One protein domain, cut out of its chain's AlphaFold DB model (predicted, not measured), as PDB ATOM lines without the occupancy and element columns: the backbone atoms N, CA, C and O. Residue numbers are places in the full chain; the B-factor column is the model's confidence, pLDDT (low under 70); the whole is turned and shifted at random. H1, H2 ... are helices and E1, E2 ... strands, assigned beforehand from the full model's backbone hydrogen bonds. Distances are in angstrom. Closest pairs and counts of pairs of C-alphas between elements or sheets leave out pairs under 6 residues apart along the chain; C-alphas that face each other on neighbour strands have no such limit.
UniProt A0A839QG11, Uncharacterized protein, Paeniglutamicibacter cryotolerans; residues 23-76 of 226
ATOM      1  N   ALA A  23      59.553   7.064 -23.964       94.50
ATOM      2  CA  ALA A  23      59.788   8.108 -22.976       94.50
ATOM      3  C   ALA A  23      60.371   9.354 -23.648       94.50
ATOM      4  O   ALA A  23      61.072   9.253 -24.655       94.50
ATOM      5  N   LEU A  24      60.159  10.527 -23.048       94.75
ATOM      6  CA  LEU A  24      60.583  11.823 -23.603       94.75
ATOM      7  C   LEU A  24      62.086  11.951 -23.849       94.75
ATOM      8  O   LEU A  24      62.522  12.800 -24.618       94.75
ATOM      9  N   VAL A  25      62.902  11.118 -23.203       91.62
ATOM     10  CA  VAL A  25      64.345  11.091 -23.456       91.62
ATOM     11  C   VAL A  25      64.675  10.680 -24.897       91.62
ATOM     12  O   VAL A  25      65.666  11.170 -25.424       91.62
ATOM     13  N   THR A  26      63.839   9.859 -25.543       91.50
ATOM     14  CA  THR A  26      63.973   9.500 -26.967       91.50
ATOM     15  C   THR A  26      62.840  10.045 -27.835       91.50
ATOM     16  O   THR A  26      63.062  10.253 -29.015       91.50
ATOM     17  N   GLU A  27      61.661  10.310 -27.262       95.50
ATOM     18  CA  GLU A  27      60.442  10.656 -28.007       95.50
ATOM     19  C   GLU A  27      59.854  12.013 -27.570       95.50
ATOM     20  O   GLU A  27      58.855  12.063 -26.847       95.50
ATOM     21  N   GLU A  28      60.435  13.147 -27.981       95.06
ATOM     22  CA  GLU A  28      59.924  14.472 -27.568       95.06
ATOM     23  C   GLU A  28      58.485  14.760 -28.023       95.06
ATOM     24  O   GLU A  28      57.786  15.535 -27.373       95.06
ATOM     25  N   ARG A  29      58.008  14.094 -29.083       94.62
ATOM     26  CA  ARG A  29      56.640  14.243 -29.611       94.62
ATOM     27  C   ARG A  29      55.570  13.946 -28.564       94.62
ATOM     28  O   ARG A  29      54.504  14.556 -28.584       94.62
ATOM     29  N   LEU A  30      55.864  13.047 -27.620       95.81
ATOM     30  CA  LEU A  30      54.954  12.725 -26.521       95.81
ATOM     31  C   LEU A  30      54.721  13.919 -25.581       95.81
ATOM     32  O   LEU A  30      53.724  13.922 -24.867       95.81
ATOM     33  N   ALA A  31      55.603  14.926 -25.568       95.69
ATOM     34  CA  ALA A  31      55.448  16.096 -24.705       95.69
ATOM     35  C   ALA A  31      54.217  16.934 -25.071       95.69
ATOM     36  O   ALA A  31      53.652  17.559 -24.182       95.69
ATOM     37  N   GLY A  32      53.779  16.897 -26.336       94.62
ATOM     38  CA  GLY A  32      52.571  17.593 -26.789       94.62
ATOM     39  C   GLY A  32      51.259  16.916 -26.388       94.62
ATOM     40  O   GLY A  32      50.192  17.480 -26.629       94.62
ATOM     41  N   LEU A  33      51.318  15.712 -25.804       95.94
ATOM     42  CA  LEU A  33      50.148  15.018 -25.282       95.94
ATOM     43  C   LEU A  33      49.919  15.402 -23.819       95.94
ATOM     44  O   LEU A  33      50.797  15.232 -22.968       95.94
ATOM     45  N   SER A  34      48.699  15.827 -23.511       95.25
ATOM     46  CA  SER A  34      48.177  15.842 -22.149       95.25
ATOM     47  C   SER A  34      47.324  14.598 -21.943       95.25
ATOM     48  O   SER A  34      46.508  14.247 -22.793       95.25
ATOM     49  N   THR A  35      47.528  13.898 -20.832       95.50
ATOM     50  CA  THR A  35      46.804  12.660 -20.534       95.50
ATOM     51  C   THR A  35      46.234  12.693 -19.132       95.50
ATOM     52  O   THR A  35      46.942  13.057 -18.190       95.50
ATOM     53  N   ARG A  36      44.994  12.232 -18.972       95.44
ATOM     54  CA  ARG A  36      44.334  12.120 -17.669       95.44
ATOM     55  C   ARG A  36      43.652  10.767 -17.540       95.44
ATOM     56  O   ARG A  36      42.789  10.439 -18.340       95.44
ATOM     57  N   LEU A  37      44.008  10.013 -16.506       93.19
ATOM     58  CA  LEU A  37      43.272   8.823 -16.081       93.19
ATOM     59  C   LEU A  37      42.410   9.216 -14.878       93.19
ATOM     60  O   LEU A  37      42.942   9.670 -13.864       93.19
ATOM     61  N   ALA A  38      41.085   9.122 -15.003       83.56
ATOM     62  CA  ALA A  38      40.191   9.516 -13.917       83.56
ATOM     63  C   ALA A  38      40.293   8.530 -12.729       83.56
ATOM     64  O   ALA A  38      40.281   7.317 -12.952       83.56
ATOM     65  N   PRO A  39      40.373   9.007 -11.468       83.00
ATOM     66  CA  PRO A  39      40.404   8.124 -10.302       83.00
ATOM     67  C   PRO A  39      39.196   7.181 -10.270       83.00
ATOM     68  O   PRO A  39      38.068   7.609 -10.505       83.00
ATOM     69  N   GLY A  40      39.431   5.896  -9.995       85.00
ATOM     70  CA  GLY A  40      38.375   4.873  -9.964       85.00
ATOM     71  C   GLY A  40      37.807   4.486 -11.335       85.00
ATOM     72  O   GLY A  40      36.904   3.659 -11.401       85.00
ATOM     73  N   SER A  41      38.334   5.051 -12.424       90.31
ATOM     74  CA  SER A  41      37.958   4.730 -13.798       90.31
ATOM     75  C   SER A  41      39.141   4.135 -14.559       90.31
ATOM     76  O   SER A  41      40.305   4.405 -14.260       90.31
ATOM     77  N   SER A  42      38.840   3.344 -15.585       92.81
ATOM     78  CA  SER A  42      39.817   2.890 -16.579       92.81
ATOM     79  C   SER A  42      39.841   3.779 -17.827       92.81
ATOM     80  O   SER A  42      40.533   3.448 -18.784       92.81
ATOM     81  N   VAL A  43      39.116   4.904 -17.831       96.38
ATOM     82  CA  VAL A  43      39.073   5.827 -18.970       96.38
ATOM     83  C   VAL A  43      40.266   6.777 -18.935       96.38
ATOM     84  O   VAL A  43      40.372   7.644 -18.062       96.38
ATOM     85  N   LEU A  44      41.155   6.611 -19.914       97.19
ATOM     86  CA  LEU A  44      42.243   7.529 -20.214       97.19
ATOM     87  C   LEU A  44      41.785   8.532 -21.273       97.19
ATOM     88  O   LEU A  44      41.488   8.164 -22.409       97.19
ATOM     89  N   SER A  45      41.804   9.804 -20.907       98.00
ATOM     90  CA  SER A  45      41.643  10.924 -21.819       98.00
ATOM     91  C   SER A  45      42.992  11.369 -22.376       98.00
ATOM     92  O   SER A  45      43.962  11.473 -21.618       98.00
ATOM     93  N   VAL A  46      43.042  11.671 -23.672       98.06
ATOM     94  CA  VAL A  46      44.210  12.244 -24.355       98.06
ATOM     95  C   VAL A  46      43.802  13.531 -25.065       98.06
ATOM     96  O   VAL A  46      42.886  13.534 -25.889       98.06
ATOM     97  N   ASP A  47      44.518  14.609 -24.772       97.19
ATOM     98  CA  ASP A  47      44.298  15.949 -25.302       97.19
ATOM     99  C   ASP A  47      45.585  16.473 -25.969       97.19
ATOM    100  O   ASP A  47      46.695  16.180 -25.521       97.19
ATOM    101  N   VAL A  48      45.446  17.284 -27.022       94.50
ATOM    102  CA  VAL A  48      46.549  18.041 -27.644       94.50
ATOM    103  C   VAL A  48      46.146  19.501 -27.712       94.50
ATOM    104  O   VAL A  48      45.093  19.820 -28.255       94.50
ATOM    105  N   GLN A  49      46.969  20.386 -27.142       90.31
ATOM    106  CA  GLN A  49      46.694  21.830 -27.093       90.31
ATOM    107  C   GLN A  49      45.272  22.158 -26.585       90.31
ATOM    108  O   GLN A  49      44.605  23.051 -27.094       90.31
ATOM    109  N   GLY A  50      44.785  21.397 -25.599       92.06
ATOM    110  CA  GLY A  50      43.445  21.562 -25.020       92.06
ATOM    111  C   GLY A  50      42.295  20.932 -25.819       92.06
ATOM    112  O   GLY A  50      41.152  21.001 -25.376       92.06
ATOM    113  N   HIS A  51      42.570  20.294 -26.959       95.06
ATOM    114  CA  HIS A  51      41.568  19.602 -27.767       95.06
ATOM    115  C   HIS A  51      41.568  18.094 -27.496       95.06
ATOM    116  O   HIS A  51      42.594  17.430 -27.657       95.06
ATOM    117  N   ARG A  52      40.394  17.550 -27.151       97.50
ATOM    118  CA  ARG A  52      40.183  16.117 -26.916       97.50
ATOM    119  C   ARG A  52      40.412  15.312 -28.190       97.50
ATOM    120  O   ARG A  52      39.691  15.486 -29.168       97.50
ATOM    121  N   LEU A  53      41.390  14.408 -28.158       97.31
ATOM    122  CA  LEU A  53      41.672  13.477 -29.253       97.31
ATOM    123  C   LEU A  53      41.064  12.095 -29.028       97.31
ATOM    124  O   LEU A  53      40.658  11.444 -29.989       97.31
ATOM    125  N   LEU A  54      41.056  11.624 -27.781       98.06
ATOM    126  CA  LEU A  54      40.623  10.272 -27.453       98.06
ATOM    127  C   LEU A  54      40.137  10.184 -26.008       98.06
ATOM    128  O   LEU A  54      40.783  10.709 -25.106       98.06
ATOM    129  N   ASP A  55      39.052   9.445 -25.814       97.75
ATOM    130  CA  ASP A  55      38.688   8.828 -24.543       97.75
ATOM    131  C   ASP A  55      38.706   7.315 -24.727       97.75
ATOM    132  O   ASP A  55      37.942   6.765 -25.521       97.75
ATOM    133  N   ALA A  56      39.620   6.646 -24.031       97.62
ATOM    134  CA  ALA A  56      39.853   5.217 -24.168       97.62
ATOM    135  C   ALA A  56      39.606   4.503 -22.842       97.62
ATOM    136  O   ALA A  56      40.346   4.704 -21.880       97.62
ATOM    137  N   ASP A  57      38.606   3.624 -22.805       96.69
ATOM    138  CA  ASP A  57      38.436   2.688 -21.697       96.69
ATOM    139  C   ASP A  57      39.469   1.558 -21.800       96.69
ATOM    140  O   ASP A  57      39.329   0.621 -22.595       96.69
ATOM    141  N   LEU A  58      40.511   1.644 -20.973       95.19
ATOM    142  CA  LEU A  58      41.627   0.704 -20.944       95.19
ATOM    143  C   LEU A  58      41.239  -0.690 -20.429       95.19
ATOM    144  O   LEU A  58      42.024  -1.630 -20.592       95.19
ATOM    145  N   SER A  59      40.043  -0.859 -19.854       93.62
ATOM    146  CA  SER A  59      39.512  -2.180 -19.492       93.62
ATOM    147  C   SER A  59      39.059  -2.976 -20.724       93.62
ATOM    148  O   SER A  59      39.101  -4.210 -20.722       93.62
ATOM    149  N   THR A  60      38.754  -2.294 -21.831       96.00
ATOM    150  CA  THR A  60      38.279  -2.906 -23.078       96.00
ATOM    151  C   THR A  60      39.398  -3.091 -24.101       96.00
ATOM    152  O   THR A  60      40.358  -2.324 -24.156       96.00
ATOM    153  N   GLU A  61      39.270  -4.104 -24.958       96.12
ATOM    154  CA  GLU A  61      40.198  -4.303 -26.077       96.12
ATOM    155  C   GLU A  61      40.139  -3.142 -27.073       96.12
ATOM    156  O   GLU A  61      41.178  -2.614 -27.462       96.12
ATOM    157  N   ALA A  62      38.930  -2.678 -27.404       97.94
ATOM    158  CA  ALA A  62      38.720  -1.558 -28.313       97.94
ATOM    159  C   ALA A  62      39.371  -0.258 -27.808       97.94
ATOM    160  O   ALA A  62      40.033   0.433 -28.579       97.94
ATOM    161  N   GLY A  63      39.235   0.062 -26.515       97.44
ATOM    162  CA  GLY A  63      39.860   1.246 -25.925       97.44
ATOM    163  C   GLY A  63      41.385   1.152 -25.900       97.44
ATOM    164  O   GLY A  63      42.066   2.107 -26.279       97.44
ATOM    165  N   ARG A  64      41.941  -0.016 -25.542       97.06
ATOM    166  CA  ARG A  64      43.393  -0.249 -25.629       97.06
ATOM    167  C   ARG A  64      43.903  -0.096 -27.062       97.06
ATOM    168  O   ARG A  64      44.885   0.611 -27.254       97.06
ATOM    169  N   HIS A  65      43.220  -0.680 -28.046       97.19
ATOM    170  CA  HIS A  65      43.598  -0.567 -29.456       97.19
ATOM    171  C   HIS A  65      43.502   0.876 -29.981       97.19
ATOM    172  O   HIS A  65      44.403   1.359 -30.661       97.19
ATOM    173  N   ALA A  66      42.455   1.623 -29.613       98.00
ATOM    174  CA  ALA A  66      42.334   3.031 -29.992       98.00
ATOM    175  C   ALA A  66      43.506   3.874 -29.454       98.00
ATOM    176  O   ALA A  66      44.043   4.729 -30.168       98.00
ATOM    177  N   LEU A  67      43.942   3.605 -28.217       98.00
ATOM    178  CA  LEU A  67      45.109   4.254 -27.624       98.00
ATOM    179  C   LEU A  67      46.410   3.868 -28.340       98.00
ATOM    180  O   LEU A  67      47.213   4.749 -28.651       98.00
ATOM    181  N   THR A  68      46.640   2.578 -28.603       97.88
ATOM    182  CA  THR A  68      47.869   2.117 -29.268       97.88
ATOM    183  C   THR A  68      47.965   2.644 -30.694       97.88
ATOM    184  O   THR A  68      49.024   3.145 -31.069       97.88
ATOM    185  N   ALA A  69      46.862   2.663 -31.444       97.50
ATOM    186  CA  ALA A  69      46.797   3.229 -32.791       97.50
ATOM    187  C   ALA A  69      47.008   4.757 -32.813       97.50
ATOM    188  O   ALA A  69      47.627   5.301 -33.734       97.50
ATOM    189  N   LEU A  70      46.515   5.493 -31.808       97.56
ATOM    190  CA  LEU A  70      46.842   6.915 -31.648       97.56
ATOM    191  C   LEU A  70      48.340   7.106 -31.394       97.56
ATOM    192  O   LEU A  70      48.985   7.898 -32.079       97.56
ATOM    193  N   LEU A  71      48.900   6.369 -30.437       97.38
ATOM    194  CA  LEU A  71      50.294   6.542 -30.039       97.38
ATOM    195  C   LEU A  71      51.278   6.055 -31.101       97.38
ATOM    196  O   LEU A  71      52.311   6.693 -31.265       97.38
ATOM    197  N   ALA A  72      50.950   5.021 -31.877       97.44
ATOM    198  CA  ALA A  72      51.745   4.606 -33.031       97.44
ATOM    199  C   ALA A  72      51.903   5.745 -34.053       97.44
ATOM    200  O   ALA A  72      53.004   5.976 -34.542       97.44
ATOM    201  N   ARG A  73      50.834   6.517 -34.307       96.06
ATOM    202  CA  ARG A  73      50.883   7.701 -35.185       96.06
ATOM    203  C   ARG A  73      51.695   8.847 -34.582       96.06
ATOM    204  O   ARG A  73      52.478   9.468 -35.288       96.06
ATOM    205  N   VAL A  74      51.534   9.127 -33.286       95.75
ATOM    206  CA  VAL A  74      52.300  10.189 -32.598       95.75
ATOM    207  C   VAL A  74      53.800   9.879 -32.583       95.75
ATOM    208  O   VAL A  74      54.621  10.781 -32.741       95.75
ATOM    209  N   LEU A  75      54.142   8.608 -32.389       95.56
ATOM    210  CA  LEU A  75      55.510   8.096 -32.351       95.56
ATOM    211  C   LEU A  75      56.100   7.834 -33.743       95.56
ATOM    212  O   LEU A  75      57.264   7.458 -33.819       95.56
ATOM    213  N   ASP A  76      55.323   8.026 -34.815       95.44
ATOM    214  CA  ASP A  76      55.737   7.761 -36.199       95.44
ATOM    215  C   ASP A  76      56.281   6.328 -36.387       95.44
ATOM    216  O   ASP A  76      57.334   6.096 -36.980       95.44
TER     217      ASP A  76
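This is residues 23 to 76 of the 226 residues of an uncharacterized protein of Paeniglutamicibacter cryotolerans (UniProt A0A839QG11). A small sheet of three strands, E1, E2 and E3, folds back and forth as two hairpins, and one long helix, H2, packs along one of its faces, chiefly under E3. The short helix H1 leads into E1 at one end of the sheet, and no named helix covers the other face. The printed part has 54 residues with two named helices and three named strands, in the order H1, E1, E2, E3, H2; the sheet's order is E1 - E2 - E3, all antiparallel, and the class is mixed, helices and strands. The whole is compact, with a radius of gyration of the C-alphas of 11.3 A, and spans 29 by 21 by 19 A.

Find E1 at residues 33 to 37, then E2 at residues 43 to 48, 16.7 A long, and E3 at residues 51 to 57, 18.2 A from C-alpha 51 at (41.568, 19.602, -27.767). H2, residues 61 to 74, runs 20.0 A to C-alpha 74 at (52.300, 10.189, -32.598). H1, residues 28 to 32, begins at C-alpha 28 at (59.924, 14.472, -27.568).

Look first at the meander E1 E2 E3, each strand the antiparallel neighbour of the one before. Between E1 and E2, N 34 and O 47 are 2.9 A apart, within hydrogen-bond range; between E2 and E3, so are N 46 and O 54, at 2.8 A. H2 is on the sheet in two layers, a helix on one face, at a height over the sheet of 9.2 A. It runs along the strands, at 18 degrees to E3 on the local plane, and its closest C-alphas to E3 are those of Gly 63 and Ala 56, 4.3 A apart. H1 is not on the sheet; it is close to but not clearly touching H2, the closest C-alphas being those of Arg 29 and Val 74, 6.6 A apart. In H2 every O i to N i+4 pair is within hydrogen-bond range; in H1 0 of 1 is, beside 2 of 2 O i to N i+3 pairs.

The C-alphas of Gly 40 and Asp 76, the two farthest apart, are 31.6 A from each other. The printed part has no cut, its four links between named elements are tight, and no printed residue is under 70 in pLDDT.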